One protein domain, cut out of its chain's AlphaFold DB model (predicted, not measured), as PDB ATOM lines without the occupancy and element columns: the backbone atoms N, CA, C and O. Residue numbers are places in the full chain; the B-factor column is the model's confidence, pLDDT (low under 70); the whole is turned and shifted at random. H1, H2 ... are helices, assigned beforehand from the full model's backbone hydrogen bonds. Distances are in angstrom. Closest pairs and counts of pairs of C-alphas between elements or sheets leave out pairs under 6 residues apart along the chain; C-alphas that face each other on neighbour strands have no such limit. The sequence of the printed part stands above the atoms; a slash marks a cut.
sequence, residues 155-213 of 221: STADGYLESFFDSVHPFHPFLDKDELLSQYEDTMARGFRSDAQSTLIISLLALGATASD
ATOM      1  N   SER A 155      26.442 -36.001  42.055       88.31
ATOM      2  CA  SER A 155      27.301 -35.117  41.257       88.31
ATOM      3  C   SER A 155      26.668 -34.739  39.913       88.31
ATOM      4  O   SER A 155      26.817 -33.617  39.438       88.31
ATOM      5  N   THR A 156      25.919 -35.669  39.317       88.62
ATOM      6  CA  THR A 156      25.236 -35.464  38.037       88.62
ATOM      7  C   THR A 156      23.973 -34.626  38.228       88.62
ATOM      8  O   THR A 156      23.717 -33.705  37.455       88.62
ATOM      9  N   ALA A 157      23.207 -34.904  39.287       89.94
ATOM     10  CA  ALA A 157      22.017 -34.136  39.634       89.94
ATOM     11  C   ALA A 157      22.349 -32.671  39.969       89.94
ATOM     12  O   ALA A 157      21.656 -31.774  39.491       89.94
ATOM     13  N   ASP A 158      23.438 -32.427  40.703       92.12
ATOM     14  CA  ASP A 158      23.907 -31.077  41.029       92.12
ATOM     15  C   ASP A 158      24.253 -30.292  39.749       92.12
ATOM     16  O   ASP A 158      23.836 -29.144  39.598       92.12
ATOM     17  N   GLY A 159      24.924 -30.932  38.782       91.75
ATOM     18  CA  GLY A 159      25.243 -30.317  37.487       91.75
ATOM     19  C   GLY A 159      24.007 -29.995  36.638       91.75
ATOM     20  O   GLY A 159      23.933 -28.934  36.017       91.75
ATOM     21  N   TYR A 160      22.993 -30.865  36.638       93.19
ATOM     22  CA  TYR A 160      21.721 -30.568  35.966       93.19
ATOM     23  C   TYR A 160      20.955 -29.442  36.655       93.19
ATOM     24  O   TYR A 160      20.368 -28.596  35.981       93.19
ATOM     25  N   LEU A 161      20.976 -29.401  37.986       92.69
ATOM     26  CA  LEU A 161      20.327 -28.344  38.746       92.69
ATOM     27  C   LEU A 161      20.980 -26.977  38.484       92.69
ATOM     28  O   LEU A 161      20.273 -25.989  38.290       92.69
ATOM     29  N   GLU A 162      22.311 -26.925  38.414       92.56
ATOM     30  CA  GLU A 162      23.058 -25.725  38.022       92.56
ATOM     31  C   GLU A 162      22.695 -25.290  36.595       92.56
ATOM     32  O   GLU A 162      22.290 -24.147  36.381       92.56
ATOM     33  N   SER A 163      22.704 -26.224  35.638       90.19
ATOM     34  CA  SER A 163      22.316 -25.947  34.249       90.19
ATOM     35  C   SER A 163      20.889 -25.393  34.131       90.19
ATOM     36  O   SER A 163      20.643 -24.461  33.358       90.19
ATOM     37  N   PHE A 164      19.951 -25.901  34.938       91.25
ATOM     38  CA  PHE A 164      18.599 -25.354  35.027       91.25
ATOM     39  C   PHE A 164      18.603 -23.898  35.518       91.25
ATOM     40  O   PHE A 164      17.956 -23.041  34.907       91.25
ATOM     41  N   PHE A 165      19.321 -23.597  36.602       90.50
ATOM     42  CA  PHE A 165      19.368 -22.237  37.142       90.50
ATOM     43  C   PHE A 165      20.052 -21.241  36.204       90.50
ATOM     44  O   PHE A 165      19.654 -20.078  36.182       90.50
ATOM     45  N   ASP A 166      21.015 -21.690  35.406       89.94
ATOM     46  CA  ASP A 166      21.742 -20.823  34.481       89.94
ATOM     47  C   ASP A 166      20.998 -20.609  33.160       89.94
ATOM     48  O   ASP A 166      21.003 -19.507  32.610       89.94
ATOM     49  N   SER A 167      20.342 -21.650  32.641       86.31
ATOM     50  CA  SER A 167      19.798 -21.635  31.274       86.31
ATOM     51  C   SER A 167      18.285 -21.479  31.214       86.31
ATOM     52  O   SER A 167      17.760 -21.008  30.209       86.31
ATOM     53  N   VAL A 168      17.560 -21.882  32.261       85.31
ATOM     54  CA  VAL A 168      16.095 -22.002  32.224       85.31
ATOM     55  C   VAL A 168      15.434 -21.008  33.172       85.31
ATOM     56  O   VAL A 168      14.534 -20.269  32.766       85.31
ATOM     57  N   HIS A 169      15.897 -20.952  34.423       86.81
ATOM     58  CA  HIS A 169      15.361 -20.056  35.453       86.81
ATOM     59  C   HIS A 169      15.335 -18.569  35.045       86.81
ATOM     60  O   HIS A 169      14.317 -17.925  35.305       86.81
ATOM     61  N   PRO A 170      16.332 -18.012  34.316       84.94
ATOM     62  CA  PRO A 170      16.313 -16.603  33.921       84.94
ATOM     63  C   PRO A 170      15.148 -16.229  32.997       84.94
ATOM     64  O   PRO A 170      14.685 -15.089  33.013       84.94
ATOM     65  N   PHE A 171      14.657 -17.178  32.197       78.81
ATOM     66  CA  PHE A 171      13.521 -16.968  31.295       78.81
ATOM     67  C   PHE A 171      12.180 -17.283  31.967       78.81
ATOM     68  O   PHE A 171      11.135 -16.796  31.530       78.81
ATOM     69  N   HIS A 172      12.207 -18.073  33.044       74.62
ATOM     70  CA  HIS A 172      11.024 -18.575  33.730       74.62
ATOM     71  C   HIS A 172      11.187 -18.576  35.267       74.62
ATOM     72  O   HIS A 172      11.201 -19.644  35.884       74.62
ATOM     73  N   PRO A 173      11.239 -17.399  35.923       78.88
ATOM     74  CA  PRO A 173      11.427 -17.289  37.371       78.88
ATOM     75  C   PRO A 173      10.106 -17.493  38.136       78.88
ATOM     76  O   PRO A 173       9.691 -16.650  38.926       78.88
ATOM     77  N   PHE A 174       9.393 -18.589  37.868       78.50
ATOM     78  CA  PHE A 174       8.148 -18.919  38.580       78.50
ATOM     79  C   PHE A 174       8.389 -19.725  39.864       78.50
ATOM     80  O   PHE A 174       7.459 -19.893  40.649       78.50
ATOM     81  N   LEU A 175       9.614 -20.214  40.077       81.44
ATOM     82  CA  LEU A 175      10.012 -20.963  41.267       81.44
ATOM     83  C   LEU A 175      11.030 -20.163  42.074       81.44
ATOM     84  O   LEU A 175      12.000 -19.642  41.512       81.44
ATOM     85  N   ASP A 176      10.816 -20.103  43.386       87.69
ATOM     86  CA  ASP A 176      11.796 -19.548  44.311       87.69
ATOM     87  C   ASP A 176      13.011 -20.479  44.402       87.69
ATOM     88  O   ASP A 176      12.882 -21.694  44.567       87.69
ATOM     89  N   LYS A 177      14.203 -19.902  44.259       86.88
ATOM     90  CA  LYS A 177      15.461 -20.645  44.210       86.88
ATOM     91  C   LYS A 177      15.766 -21.307  45.551       86.88
ATOM     92  O   LYS A 177      16.169 -22.470  45.567       86.88
ATOM     93  N   ASP A 178      15.553 -20.593  46.652       88.25
ATOM     94  CA  ASP A 178      15.888 -21.085  47.992       88.25
ATOM     95  C   ASP A 178      14.941 -22.211  48.422       88.25
ATOM     96  O   ASP A 178      15.373 -23.227  48.975       88.25
ATOM     97  N   GLU A 179      13.653 -22.078  48.092       89.19
ATOM     98  CA  GLU A 179      12.660 -23.129  48.316       89.19
ATOM     99  C   GLU A 179      13.006 -24.393  47.519       89.19
ATOM    100  O   GLU A 179      12.994 -25.498  48.063       89.19
ATOM    101  N   LEU A 180      13.379 -24.239  46.248       89.31
ATOM    102  CA  LEU A 180      13.702 -25.358  45.366       89.31
ATOM    103  C   LEU A 180      14.970 -26.089  45.814       89.31
ATOM    104  O   LEU A 180      14.981 -27.317  45.851       89.31
ATOM    105  N   LEU A 181      16.007 -25.358  46.229       91.31
ATOM    106  CA  LEU A 181      17.214 -25.954  46.807       91.31
ATOM    107  C   LEU A 181      16.894 -26.744  48.081       91.31
ATOM    108  O   LEU A 181      17.361 -27.872  48.233       91.31
ATOM    109  N   SER A 182      16.044 -26.208  48.961       91.25
ATOM    110  CA  SER A 182      15.612 -26.940  50.155       91.25
ATOM    111  C   SER A 182      14.849 -28.221  49.805       91.25
ATOM    112  O   SER A 182      15.058 -29.250  50.449       91.25
ATOM    113  N   GLN A 183      13.966 -28.176  48.803       90.75
ATOM    114  CA  GLN A 183      13.208 -29.346  48.347       90.75
ATOM    115  C   GLN A 183      14.113 -30.379  47.662       90.75
ATOM    116  O   GLN A 183      13.936 -31.582  47.867       90.75
ATOM    117  N   TYR A 184      15.104 -29.928  46.893       91.75
ATOM    118  CA  TYR A 184      16.108 -30.777  46.257       91.75
ATOM    119  C   TYR A 184      16.925 -31.547  47.297       91.75
ATOM    120  O   TYR A 184      16.997 -32.773  47.229       91.75
ATOM    121  N   GLU A 185      17.463 -30.857  48.303       91.94
ATOM    122  CA  GLU A 185      18.242 -31.468  49.386       91.94
ATOM    123  C   GLU A 185      17.443 -32.533  50.149       91.94
ATOM    124  O   GLU A 185      17.916 -33.650  50.372       91.94
ATOM    125  N   ASP A 186      16.195 -32.216  50.495       89.69
ATOM    126  CA  ASP A 186      15.298 -33.118  51.220       89.69
ATOM    127  C   ASP A 186      14.873 -34.329  50.359       89.69
ATOM    128  O   ASP A 186      14.703 -35.446  50.858       89.69
ATOM    129  N   THR A 187      14.753 -34.145  49.041       89.31
ATOM    130  CA  THR A 187      14.442 -35.226  48.086       89.31
ATOM    131  C   THR A 187      15.655 -36.123  47.840       89.31
ATOM    132  O   THR A 187      15.522 -37.343  47.861       89.31
ATOM    133  N   MET A 188      16.854 -35.556  47.696       88.94
ATOM    134  CA  MET A 188      18.093 -36.325  47.539       88.94
ATOM    135  C   MET A 188      18.454 -37.108  48.808       88.94
ATOM    136  O   MET A 188      19.008 -38.201  48.714       88.94
ATOM    137  N   ALA A 189      18.115 -36.590  49.994       87.12
ATOM    138  CA  ALA A 189      18.327 -37.289  51.262       87.12
ATOM    139  C   ALA A 189      17.329 -38.437  51.498       87.12
ATOM    140  O   ALA A 189      17.708 -39.484  52.026       87.12
ATOM    141  N   ARG A 190      16.053 -38.250  51.133       84.69
ATOM    142  CA  ARG A 190      14.989 -39.254  51.336       84.69
ATOM    143  C   ARG A 190      14.835 -40.237  50.173       84.69
ATOM    144  O   ARG A 190      14.210 -41.282  50.358       84.69
ATOM    145  N   GLY A 191      15.402 -39.912  49.015       82.69
ATOM    146  CA  GLY A 191      15.204 -40.621  47.756       82.69
ATOM    147  C   GLY A 191      13.910 -40.212  47.043       82.69
ATOM    148  O   GLY A 191      12.973 -39.688  47.651       82.69
ATOM    149  N   PHE A 192      13.855 -40.478  45.736       84.44
ATOM    150  CA  PHE A 192      12.698 -40.168  44.898       84.44
ATOM    151  C   PHE A 192      11.504 -41.080  45.217       84.44
ATOM    152  O   PHE A 192      11.636 -42.299  45.329       84.44
ATOM    153  N   ARG A 193      10.317 -40.483  45.345       83.69
ATOM    154  CA  ARG A 193       9.046 -41.161  45.642       83.69
ATOM    155  C   ARG A 193       7.976 -40.777  44.620       83.69
ATOM    156  O   ARG A 193       8.140 -39.853  43.837       83.69
ATOM    157  N   SER A 194       6.835 -41.463  44.644       81.88
ATOM    158  CA  SER A 194       5.661 -41.108  43.829       81.88
ATOM    159  C   SER A 194       4.867 -39.937  44.429       81.88
ATOM    160  O   SER A 194       3.657 -40.032  44.623       81.88
ATOM    161  N   ASP A 195       5.549 -38.854  44.792       84.44
ATOM    162  CA  ASP A 195       4.954 -37.635  45.326       84.44
ATOM    163  C   ASP A 195       5.189 -36.433  44.400       84.44
ATOM    164  O   ASP A 195       6.021 -36.449  43.487       84.44
ATOM    165  N   ALA A 196       4.407 -35.374  44.617       86.38
ATOM    166  CA  ALA A 196       4.475 -34.170  43.794       86.38
ATOM    167  C   ALA A 196       5.857 -33.494  43.870       86.38
ATOM    168  O   ALA A 196       6.332 -32.967  42.870       86.38
ATOM    169  N   GLN A 197       6.506 -33.557  45.037       87.62
ATOM    170  CA  GLN A 197       7.831 -32.987  45.284       87.62
ATOM    171  C   GLN A 197       8.909 -33.697  44.453       87.62
ATOM    172  O   GLN A 197       9.591 -33.045  43.668       87.62
ATOM    173  N   SER A 198       8.997 -35.031  44.520       88.81
ATOM    174  CA  SER A 198       9.950 -35.782  43.689       88.81
ATOM    175  C   SER A 198       9.673 -35.588  42.204       88.81
ATOM    176  O   SER A 198      10.602 -35.424  41.425       88.81
ATOM    177  N   THR A 199       8.398 -35.557  41.806       89.25
ATOM    178  CA  THR A 199       8.013 -35.328  40.404       89.25
ATOM    179  C   THR A 199       8.509 -33.973  39.903       89.25
ATOM    180  O   THR A 199       9.039 -33.877  38.794       89.25
ATOM    181  N   LEU A 200       8.366 -32.930  40.724       90.44
ATOM    182  CA  LEU A 200       8.869 -31.598  40.420       90.44
ATOM    183  C   LEU A 200      10.392 -31.637  40.254       90.44
ATOM    184  O   LEU A 200      10.879 -31.289  39.181       90.44
ATOM    185  N   ILE A 201      11.128 -32.154  41.241       91.31
ATOM    186  CA  ILE A 201      12.597 -32.229  41.188       91.31
ATOM    187  C   ILE A 201      13.089 -33.041  39.980       91.31
ATOM    188  O   ILE A 201      13.990 -32.598  39.276       91.31
ATOM    189  N   ILE A 202      12.467 -34.178  39.667       91.19
ATOM    190  CA  ILE A 202      12.808 -34.977  38.478       91.19
ATOM    191  C   ILE A 202      12.576 -34.173  37.193       91.19
ATOM    192  O   ILE A 202      13.402 -34.212  36.285       91.19
ATOM    193  N   SER A 203      11.480 -33.414  37.118       90.94
ATOM    194  CA  SER A 203      11.180 -32.566  35.957       90.94
ATOM    195  C   SER A 203      12.226 -31.462  35.780       90.94
ATOM    196  O   SER A 203      12.653 -31.186  34.662       90.94
ATOM    197  N   LEU A 204      12.671 -30.863  36.885       91.62
ATOM    198  CA  LEU A 204      13.742 -29.869  36.918       91.62
ATOM    199  C   LEU A 204      15.079 -30.444  36.449       91.62
ATOM    200  O   LEU A 204      15.728 -29.852  35.591       91.62
ATOM    201  N   LEU A 205      15.452 -31.620  36.955       91.38
ATOM    202  CA  LEU A 205      16.666 -32.317  36.536       91.38
ATOM    203  C   LEU A 205      16.618 -32.697  35.054       91.38
ATOM    204  O   LEU A 205      17.603 -32.512  34.352       91.38
ATOM    205  N   ALA A 206      15.479 -33.173  34.549       91.38
ATOM    206  CA  ALA A 206      15.313 -33.485  33.129       91.38
ATOM    207  C   ALA A 206      15.456 -32.238  32.243       91.38
ATOM    208  O   ALA A 206      16.057 -32.287  31.166       91.38
ATOM    209  N   LEU A 207      14.928 -31.105  32.703       90.81
ATOM    210  CA  LEU A 207      15.027 -29.837  31.993       90.81
ATOM    211  C   LEU A 207      16.463 -29.297  31.998       90.81
ATOM    212  O   LEU A 207      16.950 -28.861  30.958       90.81
ATOM    213  N   GLY A 208      17.158 -29.404  33.131       90.31
ATOM    214  CA  GLY A 208      18.588 -29.116  33.242       90.31
ATOM    215  C   GLY A 208      19.449 -30.033  32.372       90.31
ATOM    216  O   GLY A 208      20.326 -29.560  31.657       90.31
ATOM    217  N   ALA A 209      19.148 -31.332  32.334       89.44
ATOM    218  CA  ALA A 209      19.820 -32.285  31.454       89.44
ATOM    219  C   ALA A 209      19.646 -31.907  29.977       89.44
ATOM    220  O   ALA A 209      20.617 -31.895  29.224       89.44
ATOM    221  N   THR A 210      18.433 -31.510  29.584       89.25
ATOM    222  CA  THR A 210      18.141 -31.034  28.223       89.25
ATOM    223  C   THR A 210      18.898 -29.745  27.898       89.25
ATOM    224  O   THR A 210      19.379 -29.581  26.783       89.25
ATOM    225  N   ALA A 211      19.030 -28.831  28.862       86.88
ATOM    226  CA  ALA A 211      19.798 -27.598  28.689       86.88
ATOM    227  C   ALA A 211      21.314 -27.848  28.598       86.88
ATOM    228  O   ALA A 211      22.024 -27.083  27.948       86.88
ATOM    229  N   SER A 212      21.803 -28.918  29.228       86.31
ATOM    230  CA  SER A 212      23.210 -29.328  29.172       86.31
ATOM    231  C   SER A 212      23.593 -30.092  27.899       86.31
ATOM    232  O   SER A 212      24.784 -30.260  27.632       86.31
ATOM    233  N   ASP A 213      22.611 -30.557  27.118       85.12
ATOM    234  CA  ASP A 213      22.849 -31.365  25.922       85.12
ATOM    235  C   ASP A 213      23.339 -30.474  24.762       85.12
ATOM    236  O   ASP A 213      22.655 -29.515  24.380       85.12
TER     237      ASP A 213
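AT A GLANCE: This is residues 155 to 213 of the 221 residues of an uncharacterized protein of Aspergillus terreus (strain NIH 2624 / FGSC A1156) (UniProt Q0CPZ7). Two helices, H1 and H2, run in nearly opposite directions in one layer, and a third, H3, crosses the same side of both, with H1 over its later part and H2 over its beginning. Residues 168 to 176 loop between H1 and H2, and residues 191 to 195 fold the chain back from H2 to H3. The printed part has 59 residues with three named helices in the order H1, H2, H3 and no named strand; its class is all helix. It is compact, with a radius of gyration of the C-alphas of 10.7 A, and rounded, spanning 28 by 22 by 17 A.

IN THESE COORDINATES: H1 is residues 155 to 167, 18.4 A from first to last C-alpha, and begins with C-alpha 155 at (27.301, -35.117, 41.257). H2 is residues 177 to 190, 19.9 A long, with C-alpha 177 at (15.461, -20.645, 44.210). H3, the longest helix, is residues 196 to 212, 24.3 A long, and ends with C-alpha 212 at (23.210, -29.328, 29.172).

HOW THE PARTS SIT: H1 touches H3, and their closest C-alphas, those of Phe 164 and Gly 208, are 4.2 A apart. Their lines are about perpendicular, at 75 degrees. H2 touches H3 with residues 183 to 187 alone, and H3 touches H2 with residues 197 to 201 alone; the closest C-alphas of the two helices, those of Thr 187 and Ser 198, are 6.3 A apart. Their lines are only just about perpendicular, at 71 degrees. H1 and H2 are near each other, with 7 pairs of C-alphas within 10 A. In H1, H2 and H3 every O i to N i+4 pair is within hydrogen-bond range.

THE WHOLE: The C-alphas farthest apart, those of Phe 171 and Arg 190, are separated by 30.0 A. The printed part has no cut. The link from H1 to H2 is short and the link from H2 to H3 is tight. The mean pLDDT of the printed part is 88.0, and no printed residue is under 70.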